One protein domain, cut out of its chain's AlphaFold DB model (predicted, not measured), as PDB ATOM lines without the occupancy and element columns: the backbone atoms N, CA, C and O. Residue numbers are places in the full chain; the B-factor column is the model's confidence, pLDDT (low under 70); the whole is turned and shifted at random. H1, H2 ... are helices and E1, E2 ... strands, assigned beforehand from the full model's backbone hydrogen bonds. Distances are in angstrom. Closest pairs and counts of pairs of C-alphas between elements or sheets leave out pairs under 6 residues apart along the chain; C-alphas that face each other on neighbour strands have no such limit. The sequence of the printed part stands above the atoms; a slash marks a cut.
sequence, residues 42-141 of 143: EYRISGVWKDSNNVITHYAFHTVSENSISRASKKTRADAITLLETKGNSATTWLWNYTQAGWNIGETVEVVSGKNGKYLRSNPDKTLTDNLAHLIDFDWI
ATOM      1  N   GLU A  42     194.851 211.620 193.057       95.94
ATOM      2  CA  GLU A  42     195.316 210.241 193.086       95.94
ATOM      3  C   GLU A  42     194.135 209.305 192.826       95.94
ATOM      4  O   GLU A  42     193.046 209.457 193.391       95.94
ATOM      5  N   TYR A  43     194.364 208.324 191.961       97.69
ATOM      6  CA  TYR A  43     193.371 207.352 191.549       97.69
ATOM      7  C   TYR A  43     193.848 205.929 191.796       97.69
ATOM      8  O   TYR A  43     195.042 205.629 191.850       97.69
ATOM      9  N   ARG A  44     192.880 205.026 191.898       97.81
ATOM     10  CA  ARG A  44     193.107 203.585 191.903       97.81
ATOM     11  C   ARG A  44     192.280 202.939 190.800       97.81
ATOM     12  O   ARG A  44     191.164 203.388 190.542       97.81
ATOM     13  N   ILE A  45     192.810 201.894 190.172       98.00
ATOM     14  CA  ILE A  45     192.121 201.126 189.129       98.00
ATOM     15  C   ILE A  45     192.040 199.667 189.572       98.00
ATOM     16  O   ILE A  45     193.068 199.011 189.724       98.00
ATOM     17  N   SER A  46     190.827 199.169 189.804       97.12
ATOM     18  CA  SER A  46     190.596 197.803 190.310       97.12
ATOM     19  C   SER A  46     190.180 196.800 189.235       97.12
ATOM     20  O   SER A  46     190.219 195.591 189.464       97.12
ATOM     21  N   GLY A  47     189.792 197.286 188.057       96.62
ATOM     22  CA  GLY A  47     189.219 196.458 187.008       96.62
ATOM     23  C   GLY A  47     189.017 197.177 185.686       96.62
ATOM     24  O   GLY A  47     189.276 198.380 185.552       96.62
ATOM     25  N   VAL A  48     188.552 196.405 184.713       97.31
ATOM     26  CA  VAL A  48     188.354 196.812 183.320       97.31
ATOM     27  C   VAL A  48     187.046 196.243 182.776       97.31
ATOM     28  O   VAL A  48     186.596 195.200 183.234       97.31
ATOM     29  N   TRP A  49     186.472 196.917 181.781       97.06
ATOM     30  CA  TRP A  49     185.470 196.334 180.880       97.06
ATOM     31  C   TRP A  49     186.095 196.176 179.499       97.06
ATOM     32  O   TRP A  49     186.918 197.011 179.090       97.06
ATOM     33  N   LYS A  50     185.696 195.139 178.771       94.38
ATOM     34  CA  LYS A  50     186.220 194.768 177.462       94.38
ATOM     35  C   LYS A  50     185.097 194.680 176.431       94.38
ATOM     36  O   LYS A  50     183.924 194.573 176.757       94.38
ATOM     37  N   ASP A  51     185.453 194.800 175.159       93.06
ATOM     38  CA  ASP A  51     184.536 194.466 174.070       93.06
ATOM     39  C   ASP A  51     184.585 192.966 173.729       93.06
ATOM     40  O   ASP A  51     185.344 192.189 174.315       93.06
ATOM     41  N   SER A  52     183.798 192.552 172.734       93.44
ATOM     42  CA  SER A  52     183.761 191.168 172.245       93.44
ATOM     43  C   SER A  52     185.091 190.665 171.667       93.44
ATOM     44  O   SER A  52     185.257 189.461 171.490       93.44
ATOM     45  N   ASN A  53     186.048 191.558 171.396       92.56
ATOM     46  CA  ASN A  53     187.393 191.227 170.934       92.56
ATOM     47  C   ASN A  53     188.416 191.218 172.087       92.56
ATOM     48  O   ASN A  53     189.621 191.209 171.833       92.56
ATOM     49  N   ASN A  54     187.960 191.232 173.346       89.19
ATOM     50  CA  ASN A  54     188.782 191.348 174.556       89.19
ATOM     51  C   ASN A  54     189.603 192.649 174.648       89.19
ATOM     52  O   ASN A  54     190.583 192.719 175.396       89.19
ATOM     53  N   VAL A  55     189.216 193.700 173.923       91.06
ATOM     54  CA  VAL A  55     189.891 195.001 173.986       91.06
ATOM     55  C   VAL A  55     189.321 195.810 175.143       91.06
ATOM     56  O   VAL A  55     188.113 195.991 175.238       91.06
ATOM     57  N   ILE A  56     190.186 196.353 176.005       93.94
ATOM     58  CA  ILE A  56     189.755 197.206 177.123       93.94
ATOM     59  C   ILE A  56     189.098 198.489 176.594       93.94
ATOM     60  O   ILE A  56     189.736 199.300 175.912       93.94
ATOM     61  N   THR A  57     187.837 198.700 176.969       95.38
ATOM     62  CA  THR A  57     187.037 199.873 176.589       95.38
ATOM     63  C   THR A  57     186.856 200.858 177.742       95.38
ATOM     64  O   THR A  57     186.810 202.071 177.510       95.38
ATOM     65  N   HIS A  58     186.793 200.354 178.979       97.25
ATOM     66  CA  HIS A  58     186.583 201.157 180.182       97.25
ATOM     67  C   HIS A  58     187.438 200.675 181.355       97.25
ATOM     68  O   HIS A  58     187.892 199.532 181.395       97.25
ATOM     69  N   TYR A  59     187.598 201.549 182.343       97.81
ATOM     70  CA  TYR A  59     188.380 201.313 183.552       97.81
ATOM     71  C   TYR A  59     187.561 201.628 184.804       97.81
ATOM     72  O   TYR A  59     186.836 202.629 184.841       97.81
ATOM     73  N   ALA A  60     187.695 200.795 185.837       97.81
ATOM     74  CA  ALA A  60     187.029 200.970 187.125       97.81
ATOM     75  C   ALA A  60     187.853 201.916 188.006       97.81
ATOM     76  O   ALA A  60     188.733 201.488 188.752       97.81
ATOM     77  N   PHE A  61     187.594 203.219 187.880       97.81
ATOM     78  CA  PHE A  61     188.347 204.265 188.570       97.81
ATOM     79  C   PHE A  61     187.788 204.563 189.952       97.81
ATOM     80  O   PHE A  61     186.592 204.813 190.113       97.81
ATOM     81  N   HIS A  62     188.684 204.668 190.921       98.00
ATOM     82  CA  HIS A  62     188.399 205.147 192.261       98.00
ATOM     83  C   HIS A  62     189.208 206.407 192.535       98.00
ATOM     84  O   HIS A  62     190.399 206.450 192.240       98.00
ATOM     85  N   THR A  63     188.583 207.412 193.135       96.88
ATOM     86  CA  THR A  63     189.272 208.620 193.591       96.88
ATOM     87  C   THR A  63     189.742 208.416 195.022       96.88
ATOM     88  O   THR A  63     188.943 208.065 195.896       96.88
ATOM     89  N   VAL A  64     191.026 208.658 195.273       95.69
ATOM     90  CA  VAL A  64     191.607 208.642 196.617       95.69
ATOM     91  C   VAL A  64     191.389 210.003 197.273       95.69
ATOM     92  O   VAL A  64     191.606 211.056 196.680       95.69
ATOM     93  N   SER A  65     190.921 209.982 198.514       90.50
ATOM     94  CA  SER A  65     190.766 211.138 199.397       90.50
ATOM     95  C   SER A  65     191.551 210.909 200.692       90.50
ATOM     96  O   SER A  65     192.004 209.799 200.948       90.50
ATOM     97  N   GLU A  66     191.685 211.938 201.541       84.31
ATOM     98  CA  GLU A  66     192.488 211.884 202.786       84.31
ATOM     99  C   GLU A  66     192.247 210.614 203.619       84.31
ATOM    100  O   GLU A  66     193.198 210.023 204.116       84.31
ATOM    101  N   ASN A  67     190.983 210.210 203.778       88.94
ATOM    102  CA  ASN A  67     190.591 209.113 204.668       88.94
ATOM    103  C   ASN A  67     189.648 208.108 203.993       88.94
ATOM    104  O   ASN A  67     188.947 207.366 204.678       88.94
ATOM    105  N   SER A  68     189.538 208.134 202.666       93.25
ATOM    106  CA  SER A  68     188.599 207.272 201.952       93.25
ATOM    107  C   SER A  68     188.998 207.074 200.500       93.25
ATOM    108  O   SER A  68     189.762 207.845 199.923       93.25
ATOM    109  N   ILE A  69     188.446 206.025 199.903       95.69
ATOM    110  CA  ILE A  69     188.536 205.749 198.475       95.69
ATOM    111  C   ILE A  69     187.100 205.622 197.975       95.69
ATOM    112  O   ILE A  69     186.269 204.982 198.624       95.69
ATOM    113  N   SER A  70     186.776 206.283 196.864       97.19
ATOM    114  CA  SER A  70     185.422 206.224 196.310       97.19
ATOM    115  C   SER A  70     185.070 204.812 195.833       97.19
ATOM    116  O   SER A  70     185.936 203.969 195.585       97.19
ATOM    117  N   ARG A  71     183.777 204.562 195.606       95.31
ATOM    118  CA  ARG A  71     183.361 203.416 194.785       95.31
ATOM    119  C   ARG A  71     183.897 203.555 193.358       95.31
ATOM    120  O   ARG A  71     184.282 204.654 192.944       95.31
ATOM    121  N   ALA A  72     183.916 202.434 192.639       96.00
ATOM    122  CA  ALA A  72     184.320 202.402 191.244       96.00
ATOM    123  C   ALA A  72     183.394 203.288 190.402       96.00
ATOM    124  O   ALA A  72     182.171 203.236 190.529       96.00
ATOM    125  N   SER A  73     183.997 204.078 189.527       96.25
ATOM    126  CA  SER A  73     183.340 204.825 188.464       96.25
ATOM    127  C   SER A  73     183.798 204.257 187.125       96.25
ATOM    128  O   SER A  73     184.999 204.109 186.891       96.25
ATOM    129  N   LYS A  74     182.847 203.909 186.254       97.69
ATOM    130  CA  LYS A  74     183.133 203.421 184.899       97.69
ATOM    131  C   LYS A  74     183.623 204.606 184.067       97.69
ATOM    132  O   LYS A  74     182.855 205.527 183.797       97.69
ATOM    133  N   LYS A  75     184.909 204.622 183.712       97.56
ATOM    134  CA  LYS A  75     185.504 205.651 182.844       97.56
ATOM    135  C   LYS A  75     185.842 205.074 181.488       97.56
ATOM    136  O   LYS A  75     186.445 204.007 181.420       97.56
ATOM    137  N   THR A  76     185.494 205.794 180.425       97.31
ATOM    138  CA  THR A  76     185.904 205.422 179.069       97.31
ATOM    139  C   THR A  76     187.425 205.455 178.945       97.31
ATOM    140  O   THR A  76     188.119 206.141 179.707       97.31
ATOM    141  N   ARG A  77     187.963 204.747 177.950       95.44
ATOM    142  CA  ARG A  77     189.395 204.802 177.645       95.44
ATOM    143  C   ARG A  77     189.897 206.226 177.403       95.44
ATOM    144  O   ARG A  77     190.952 206.580 177.921       95.44
ATOM    145  N   ALA A  78     189.148 207.036 176.656       96.31
ATOM    146  CA  ALA A  78     189.532 208.412 176.345       96.31
ATOM    147  C   ALA A  78     189.544 209.308 177.596       96.31
ATOM    148  O   ALA A  78     190.509 210.043 177.816       96.31
ATOM    149  N   ASP A  79     188.524 209.197 178.452       97.62
ATOM    150  CA  ASP A  79     188.450 209.976 179.693       97.62
ATOM    151  C   ASP A  79     189.567 209.603 180.662       97.62
ATOM    152  O   ASP A  79     190.157 210.474 181.296       97.62
ATOM    153  N   ALA A  80     189.863 208.309 180.783       97.06
ATOM    154  CA  ALA A  80     190.910 207.816 181.667       97.06
ATOM    155  C   ALA A  80     192.298 208.315 181.240       97.06
ATOM    156  O   ALA A  80     193.072 208.765 182.081       97.06
ATOM    157  N   ILE A  81     192.583 208.302 179.934       96.69
ATOM    158  CA  ILE A  81     193.816 208.869 179.368       96.69
ATOM    159  C   ILE A  81     193.884 210.367 179.660       96.69
ATOM    160  O   ILE A  81     194.842 210.818 180.274       96.69
ATOM    161  N   THR A  82     192.843 211.121 179.303       96.25
ATOM    162  CA  THR A  82     192.788 212.580 179.509       96.25
ATOM    163  C   THR A  82     193.025 212.952 180.975       96.25
ATOM    164  O   THR A  82     193.732 213.906 181.306       96.25
ATOM    165  N   LEU A  83     192.456 212.158 181.879       95.50
ATOM    166  CA  LEU A  83     192.576 212.344 183.313       95.50
ATOM    167  C   LEU A  83     193.984 212.027 183.831       95.50
ATOM    168  O   LEU A  83     194.451 212.752 184.703       95.50
ATOM    169  N   LEU A  84     194.688 211.026 183.296       95.25
ATOM    170  CA  LEU A  84     196.078 210.739 183.683       95.25
ATOM    171  C   LEU A  84     197.119 211.607 182.966       95.25
ATOM    172  O   LEU A  84     198.214 211.788 183.485       95.25
ATOM    173  N   GLU A  85     196.778 212.214 181.831       94.81
ATOM    174  CA  GLU A  85     197.611 213.242 181.190       94.81
ATOM    175  C   GLU A  85     197.474 214.619 181.858       94.81
ATOM    176  O   GLU A  85     198.304 215.507 181.651       94.81
ATOM    177  N   THR A  86     196.451 214.810 182.697       92.62
ATOM    178  CA  THR A  86     196.326 216.017 183.518       92.62
ATOM    179  C   THR A  86     197.487 216.083 184.510       92.62
ATOM    180  O   THR A  86     197.658 215.209 185.360       92.62
ATOM    181  N   LYS A  87     198.298 217.143 184.408       88.19
ATOM    182  CA  LYS A  87     199.546 217.282 185.168       88.19
ATOM    183  C   LYS A  87     199.330 217.082 186.669       88.19
ATOM    184  O   LYS A  87     198.623 217.850 187.315       88.19
ATOM    185  N   GLY A  88     200.051 216.104 187.212       87.62
ATOM    186  CA  GLY A  88     200.085 215.802 188.638       87.62
ATOM    187  C   GLY A  88     198.986 214.853 189.115       87.62
ATOM    188  O   GLY A  88     198.983 214.507 190.294       87.62
ATOM    189  N   ASN A  89     198.108 214.395 188.220       94.50
ATOM    190  CA  ASN A  89     197.296 213.219 188.487       94.50
ATOM    191  C   ASN A  89     198.151 211.951 188.420       94.50
ATOM    192  O   ASN A  89     199.111 211.871 187.653       94.50
ATOM    193  N   SER A  90     197.785 210.951 189.215       95.75
ATOM    194  CA  SER A  90     198.466 209.656 189.241       95.75
ATOM    195  C   SER A  90     197.478 208.523 189.466       95.75
ATOM    196  O   SER A  90     196.471 208.705 190.151       95.75
ATOM    197  N   ALA A  91     197.783 207.334 188.953       97.06
ATOM    198  CA  ALA A  91     197.014 206.129 189.230       97.06
ATOM    199  C   ALA A  91     197.912 204.952 189.601       97.06
ATOM    200  O   ALA A  91     199.031 204.827 189.105       97.06
ATOM    201  N   THR A  92     197.380 204.054 190.428       96.88
ATOM    202  CA  THR A  92     197.934 202.708 190.622       96.88
ATOM    203  C   THR A  92     196.855 201.651 190.432       96.88
ATOM    204  O   THR A  92     195.657 201.943 190.522       96.88
ATOM    205  N   THR A  93     197.256 200.398 190.253       96.88
ATOM    206  CA  THR A  93     196.326 199.276 190.368       96.88
ATOM    207  C   THR A  93     195.878 199.074 191.821       96.88
ATOM    208  O   THR A  93     196.551 199.501 192.770       96.88
ATOM    209  N   TRP A  94     194.704 198.466 191.996       96.81
ATOM    210  CA  TRP A  94     194.121 198.117 193.293       96.81
ATOM    211  C   TRP A  94     193.646 196.676 193.248       96.81
ATOM    212  O   TRP A  94     192.684 196.347 192.561       96.81
ATOM    213  N   LEU A  95     194.372 195.809 193.934       94.94
ATOM    214  CA  LEU A  95     194.241 194.368 193.791       94.94
ATOM    215  C   LEU A  95     193.507 193.801 195.000       94.94
ATOM    216  O   LEU A  95     193.866 194.105 196.138       94.94
ATOM    217  N   TRP A  96     192.492 192.973 194.766       93.62
ATOM    218  CA  TRP A  96     191.844 192.244 195.848       93.62
ATOM    219  C   TRP A  96     192.778 191.142 196.352       93.62
ATOM    220  O   TRP A  96     193.149 190.226 195.617       93.62
ATOM    221  N   ASN A  97     193.171 191.234 197.615       93.56
ATOM    222  CA  ASN A  97     193.925 190.208 198.307       93.56
ATOM    223  C   ASN A  97     192.946 189.223 198.949       93.56
ATOM    224  O   ASN A  97     192.347 189.503 199.988       93.56
ATOM    225  N   TYR A  98     192.825 188.047 198.341       89.81
ATOM    226  CA  TYR A  98     191.936 186.990 198.815       89.81
ATOM    227  C   TYR A  98     192.325 186.437 200.191       89.81
ATOM    228  O   TYR A  98     191.445 186.068 200.959       89.81
ATOM    229  N   THR A  99     193.615 186.415 200.532       95.00
ATOM    230  CA  THR A  99     194.090 185.917 201.833       95.00
ATOM    231  C   THR A  99     193.729 186.869 202.968       95.00
ATOM    232  O   THR A  99     193.363 186.430 204.051       95.00
ATOM    233  N   GLN A 100     193.834 188.175 202.727       95.75
ATOM    234  CA  GLN A 100     193.557 189.206 203.732       95.75
ATOM    235  C   GLN A 100     192.111 189.708 203.689       95.75
ATOM    236  O   GLN A 100     191.732 190.518 204.531       95.75
ATOM    237  N   ALA A 101     191.321 189.257 202.707       95.00
ATOM    238  CA  ALA A 101     189.994 189.785 202.400       95.00
ATOM    239  C   ALA A 101     189.983 191.327 202.353       95.00
ATOM    240  O   ALA A 101     189.128 191.988 202.945       95.00
ATOM    241  N   GLY A 102     190.978 191.903 201.675       95.00
ATOM    242  CA  GLY A 102     191.225 193.342 201.658       95.00
ATOM    243  C   GLY A 102     191.897 193.802 200.373       95.00
ATOM    244  O   GLY A 102     192.323 192.994 199.553       95.00
ATOM    245  N   TRP A 103     191.994 195.114 200.181       94.75
ATOM    246  CA  TRP A 103     192.596 195.681 198.978       94.75
ATOM    247  C   TRP A 103     194.063 196.058 199.178       94.75
ATOM    248  O   TRP A 103     194.399 196.775 200.119       94.75
ATOM    249  N   ASN A 104     194.902 195.681 198.217       95.38
ATOM    250  CA  ASN A 104     196.311 196.044 198.146       95.38
ATOM    251  C   ASN A 104     196.565 197.071 197.042       95.38
ATOM    252  O   ASN A 104     196.034 196.968 195.935       95.38
ATOM    253  N   ILE A 105     197.411 198.059 197.335       95.38
ATOM    254  CA  ILE A 105     197.934 198.981 196.322       95.38
ATOM    255  C   ILE A 105     198.962 198.217 195.484       95.38
ATOM    256  O   ILE A 105     199.873 197.606 196.041       95.38
ATOM    257  N   GLY A 106     198.783 198.229 194.165       93.12
ATOM    258  CA  GLY A 106     199.688 197.586 193.220       93.12
ATOM    259  C   GLY A 106     200.571 198.580 192.468       93.12
ATOM    260  O   GLY A 106     201.044 199.571 193.019       93.12
ATOM    261  N   GLU A 107     200.802 198.287 191.194       92.56
ATOM    262  CA  GLU A 107     201.745 198.987 190.321       92.56
ATOM    263  C   GLU A 107     201.234 200.371 189.892       92.56
ATOM    264  O   GLU A 107     200.026 200.588 189.763       92.56
ATOM    265  N   THR A 108     202.155 201.289 189.590       94.00
ATOM    266  CA  THR A 108     201.838 202.556 188.912       94.00
ATOM    267  C   THR A 108     201.241 202.291 187.531       94.00
ATOM    268  O   THR A 108     201.664 201.374 186.821       94.00
ATOM    269  N   VAL A 109     200.257 203.105 187.156       95.31
ATOM    270  CA  VAL A 109     199.618 203.087 185.840       95.31
ATOM    271  C   VAL A 109     200.005 204.339 185.070       95.31
ATOM    272  O   VAL A 109     199.851 205.456 185.566       95.31
ATOM    273  N   GLU A 110     200.448 204.144 183.834       94.19
ATOM    274  CA  GLU A 110     200.929 205.202 182.955       94.19
ATOM    275  C   GLU A 110     200.167 205.216 181.629       94.19
ATOM    276  O   GLU A 110     199.615 204.205 181.180       94.19
ATOM    277  N   VAL A 111     200.152 206.387 180.990       94.69
ATOM    278  CA  VAL A 111     199.665 206.548 179.619       94.69
ATOM    279  C   VAL A 111     200.821 206.268 178.668       94.69
ATOM    280  O   VAL A 111     201.838 206.954 178.695       94.69
ATOM    281  N   VAL A 112     200.639 205.294 177.784       92.50
ATOM    282  CA  VAL A 112     201.624 204.922 176.765       92.50
ATOM    283  C   VAL A 112     201.047 205.100 175.365       92.50
ATOM    284  O   VAL A 112     199.837 204.998 175.164       92.50
ATOM    285  N   SER A 113     201.910 205.366 174.384       92.31
ATOM    286  CA  SER A 113     201.524 205.474 172.971       92.31
ATOM    287  C   SER A 113     201.854 204.177 172.238       92.31
ATOM    288  O   SER A 113     203.009 203.761 172.218       92.31
ATOM    289  N   GLY A 114     200.852 203.543 171.629       86.69
ATOM    290  CA  GLY A 114     201.032 202.376 170.765       86.69
ATOM    291  C   GLY A 114     200.607 202.644 169.325       86.69
ATOM    292  O   GLY A 114     200.121 203.723 168.987       86.69
ATOM    293  N   LYS A 115     200.721 201.614 168.478       86.81
ATOM    294  CA  LYS A 115     200.338 201.668 167.055       86.81
ATOM    295  C   LYS A 115     198.882 202.109 166.836       86.81
ATOM    296  O   LYS A 115     198.596 202.808 165.872       86.81
ATOM    297  N   ASN A 116     197.987 201.742 167.755       85.00
ATOM    298  CA  ASN A 116     196.547 202.020 167.689       85.00
ATOM    299  C   ASN A 116     196.125 203.131 168.675       85.00
ATOM    300  O   ASN A 116     195.043 203.081 169.266       85.00
ATOM    301  N   GLY A 117     197.012 204.102 168.911       90.12
ATOM    302  CA  GLY A 117     196.782 205.235 169.807       90.12
ATOM    303  C   GLY A 117     197.209 204.986 171.255       90.12
ATOM    304  O   GLY A 117     197.864 203.994 171.583       90.12
ATOM    305  N   LYS A 118     196.848 205.927 172.134       93.44
ATOM    306  CA  LYS A 118     197.238 205.910 173.551       93.44
ATOM    307  C   LYS A 118     196.408 204.925 174.369       93.44
ATOM    308  O   LYS A 118     195.223 204.727 174.090       93.44
ATOM    309  N   TYR A 119     197.002 204.303 175.376       92.31
ATOM    310  CA  TYR A 119     196.318 203.390 176.295       92.31
ATOM    311  C   TYR A 119     196.976 203.399 177.675       92.31
ATOM    312  O   TYR A 119     198.059 203.956 177.844       92.31
ATOM    313  N   LEU A 120     196.294 202.811 178.661       94.06
ATOM    314  CA  LEU A 120     196.826 202.674 180.011       94.06
ATOM    315  C   LEU A 120     197.582 201.356 180.159       94.06
ATOM    316  O   LEU A 120     197.098 200.302 179.740       94.06
ATOM    317  N   ARG A 121     198.749 201.420 180.789       91.94
ATOM    318  CA  ARG A 121     199.637 200.279 181.025       91.94
ATOM    319  C   ARG A 121     200.147 200.346 182.461       91.94
ATOM    320  O   ARG A 121     200.519 201.421 182.922       91.94
ATOM    321  N   SER A 122     200.142 199.223 183.175       88.75
ATOM    322  CA  SER A 122     200.945 199.074 184.393       88.75
ATOM    323  C   SER A 122     202.328 198.540 184.044       88.75
ATOM    324  O   SER A 122     202.482 197.932 182.991       88.75
ATOM    325  N   ASN A 123     203.296 198.798 184.928       78.38
ATOM    326  CA  ASN A 123     204.703 198.380 184.874       78.38
ATOM    327  C   ASN A 123     205.168 197.749 183.535       78.38
ATOM    328  O   ASN A 123     204.994 196.542 183.333       78.38
ATOM    329  N   PRO A 124     205.792 198.539 182.641       66.06
ATOM    330  CA  PRO A 124     206.172 198.088 181.306       66.06
ATOM    331  C   PRO A 124     207.248 196.991 181.279       66.06
ATOM    332  O   PRO A 124     207.422 196.363 180.236       66.06
ATOM    333  N   ASP A 125     207.936 196.752 182.398       69.00
ATOM    334  CA  ASP A 125     209.029 195.781 182.513       69.00
ATOM    335  C   ASP A 125     208.564 194.417 183.059       69.00
ATOM    336  O   ASP A 125     209.338 193.458 183.109       69.00
ATOM    337  N   LYS A 126     207.295 194.292 183.474       70.75
ATOM    338  CA  LYS A 126     206.737 193.058 184.052       70.75
ATOM    339  C   LYS A 126     205.756 192.385 183.106       70.75
ATOM    340  O   LYS A 126     204.574 192.691 183.147       70.75
ATOM    341  N   THR A 127     206.205 191.376 182.363       63.19
ATOM    342  CA  THR A 127     205.414 190.655 181.340       63.19
ATOM    343  C   THR A 127     204.018 190.185 181.778       63.19
ATOM    344  O   THR A 127     203.096 190.197 180.971       63.19
ATOM    345  N   LEU A 128     203.831 189.790 183.044       62.09
ATOM    346  CA  LEU A 128     202.535 189.321 183.564       62.09
ATOM    347  C   LEU A 128     201.543 190.450 183.866       62.09
ATOM    348  O   LEU A 128     200.333 190.255 183.779       62.09
ATOM    349  N   THR A 129     202.049 191.622 184.238       67.25
ATOM    350  CA  THR A 129     201.253 192.813 184.573       67.25
ATOM    351  C   THR A 129     201.480 193.923 183.555       67.25
ATOM    352  O   THR A 129     201.238 195.096 183.836       67.25
ATOM    353  N   ASP A 130     201.986 193.552 182.384       56.75
ATOM    354  CA  ASP A 130     202.304 194.424 181.269       56.75
ATOM    355  C   ASP A 130     201.008 194.768 180.521       56.75
ATOM    356  O   ASP A 130     200.754 194.278 179.421       56.75
ATOM    357  N   ASN A 131     200.134 195.512 181.209       79.25
ATOM    358  CA  ASN A 131     198.797 196.007 180.847       79.25
ATOM    359  C   ASN A 131     197.869 195.916 182.069       79.25
ATOM    360  O   ASN A 131     198.230 195.405 183.121       79.25
ATOM    361  N   LEU A 132     196.620 196.340 181.898       92.44
ATOM    362  CA  LEU A 132     195.588 196.268 182.934       92.44
ATOM    363  C   LEU A 132     194.619 195.082 182.769       92.44
ATOM    364  O   LEU A 132     193.617 195.014 183.471       92.44
ATOM    365  N   ALA A 133     194.896 194.144 181.858       89.31
ATOM    366  CA  ALA A 133     194.009 193.013 181.569       89.31
ATOM    367  C   ALA A 133     194.000 191.946 182.677       89.31
ATOM    368  O   ALA A 133     193.069 191.149 182.734       89.31
ATOM    369  N   HIS A 134     195.012 191.952 183.549       88.00
ATOM    370  CA  HIS A 134     195.099 191.102 184.740       88.00
ATOM    371  C   HIS A 134     194.184 191.562 185.892       88.00
ATOM    372  O   HIS A 134     194.071 190.866 186.899       88.00
ATOM    373  N   LEU A 135     193.576 192.748 185.781       94.12
ATOM    374  CA  LEU A 135     192.625 193.246 186.769       94.12
ATOM    375  C   LEU A 135     191.268 192.549 186.633       94.12
ATOM    376  O   LEU A 135     191.005 191.839 185.663       94.12
ATOM    377  N   ILE A 136     190.395 192.780 187.615       94.25
ATOM    378  CA  ILE A 136     189.049 192.209 187.636       94.25
ATOM    379  C   ILE A 136     188.307 192.600 186.356       94.25
ATOM    380  O   ILE A 136     188.277 193.771 185.969       94.25
ATOM    381  N   ASP A 137     187.690 191.611 185.724       94.25
ATOM    382  CA  ASP A 137     186.831 191.818 184.571       94.25
ATOM    383  C   ASP A 137     185.422 192.199 185.047       94.25
ATOM    384  O   ASP A 137     184.680 191.375 185.587       94.25
ATOM    385  N   PHE A 138     185.086 193.483 184.929       94.56
ATOM    386  CA  PHE A 138     183.833 194.027 185.441       94.56
ATOM    387  C   PHE A 138     182.632 193.690 184.553       94.56
ATOM    388  O   PHE A 138     181.511 193.827 185.042       94.56
ATOM    389  N   ASP A 139     182.818 193.190 183.325       90.12
ATOM    390  CA  ASP A 139     181.692 192.720 182.501       90.12
ATOM    391  C   ASP A 139     180.933 191.570 183.187       90.12
ATOM    392  O   ASP A 139     179.723 191.430 183.029       90.12
ATOM    393  N   TRP A 140     181.616 190.787 184.028       89.69
ATOM    394  CA  TRP A 140     181.023 189.672 184.776       89.69
ATOM    395  C   TRP A 140     180.277 190.082 186.048       89.69
ATOM    396  O   TRP A 140     179.578 189.262 186.642       89.69
ATOM    397  N   ILE A 141     180.451 191.324 186.505       87.50
ATOM    398  CA  ILE A 141     179.973 191.784 187.819       87.50
ATOM    399  C   ILE A 141     178.988 192.948 187.667       87.50
ATOM    400  O   ILE A 141     178.003 193.031 188.400       87.50
TER     401      ILE A 141
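What this domain is: This is residues 42 to 141 of the 143 residues of an uncharacterized protein of Sphingobacteriaceae bacterium (UniProt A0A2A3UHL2). One six-stranded sheet is folded back on itself like a half-open barrel: E3, E2 and E1 make one leaf, E5 and E6 the other, E4 is the hinge, and the sheet curls round the short helix H1 between the leaves. After E6, residues 123 to 141 hold no named element, and their residues 136 to 137 pair with residues 47 to 48 of E1, parallel. The printed part has 100 residues, with six named strands and one named helix in the order E1 E2 E3 H1 E4 E5 E6; the mixed sheet runs E3 E2 E1 E4 E5 E6, and the class is mostly strand. The whole is compact, with a radius of gyration of the C-alphas of 13.0 A and spans of 39 by 31 by 26 A.

How they stand to each other: Start at E1, residues 42 to 50, whose antiparallel neighbour is E2, residues 56 to 65; look for N 62 and O 44, 2.8 A apart. E2 forms a hairpin with E3, residues 73 to 76, where N 73 and O 61 are 2.8 A apart. E1 E2 E3 is a meander, each strand the antiparallel neighbour of the one before. Next comes H1, residues 77 to 85, with every O i to N i+4 pair within hydrogen-bond range; it is on the sheet. The closest C-alphas of H1 and E2 are those of Arg 77 and His 58, 5.3 A apart. E4, residues 90 to 97, is parallel to E1, with N 43 and O 90 2.8 A apart. E3, H1 and E4 are a split strand-helix-strand unit, two strands of one sheet that are not neighbours, with a helix between them along the chain and E2 and E1 between them in the sheet, and its crossover is right-handed. E5, residues 102 to 114, and E6, residues 117 to 122, complete a second meander, E4 E5 E6; find N 93 and O 107, 2.8 A apart, and N 110 and O 121, 2.9 A apart. The C-alphas of Ile 81 in H1 and Val 111 in E5 are the closest of that pair, 6.3 A apart. E3 and E6, the edge strands, are apart.

Where its parts are: Find C-alpha 42 at (195.316, 210.241, 193.086); from there E1 runs 23.8 A and bends by 60 degrees at residue 46. E2 measures 26.3 A, E3 9.8 A, H1 12.3 A and E4 21.9 A. E5 runs 33.6 A from C-alpha 102 at (191.225, 193.342, 201.658), bending by 52 degrees at residue 111. E6 measures 16.4 A and ends at C-alpha 122, (200.945, 199.074, 184.393).

The domain as a whole: The C-alphas of Asn 67 and Lys 115 are the two farthest apart, 39.6 A. The printed part has no cut, and no link between named elements is long. Its mean pLDDT is 91.7; residues 124 to 125 and 127 to 130 are under 70.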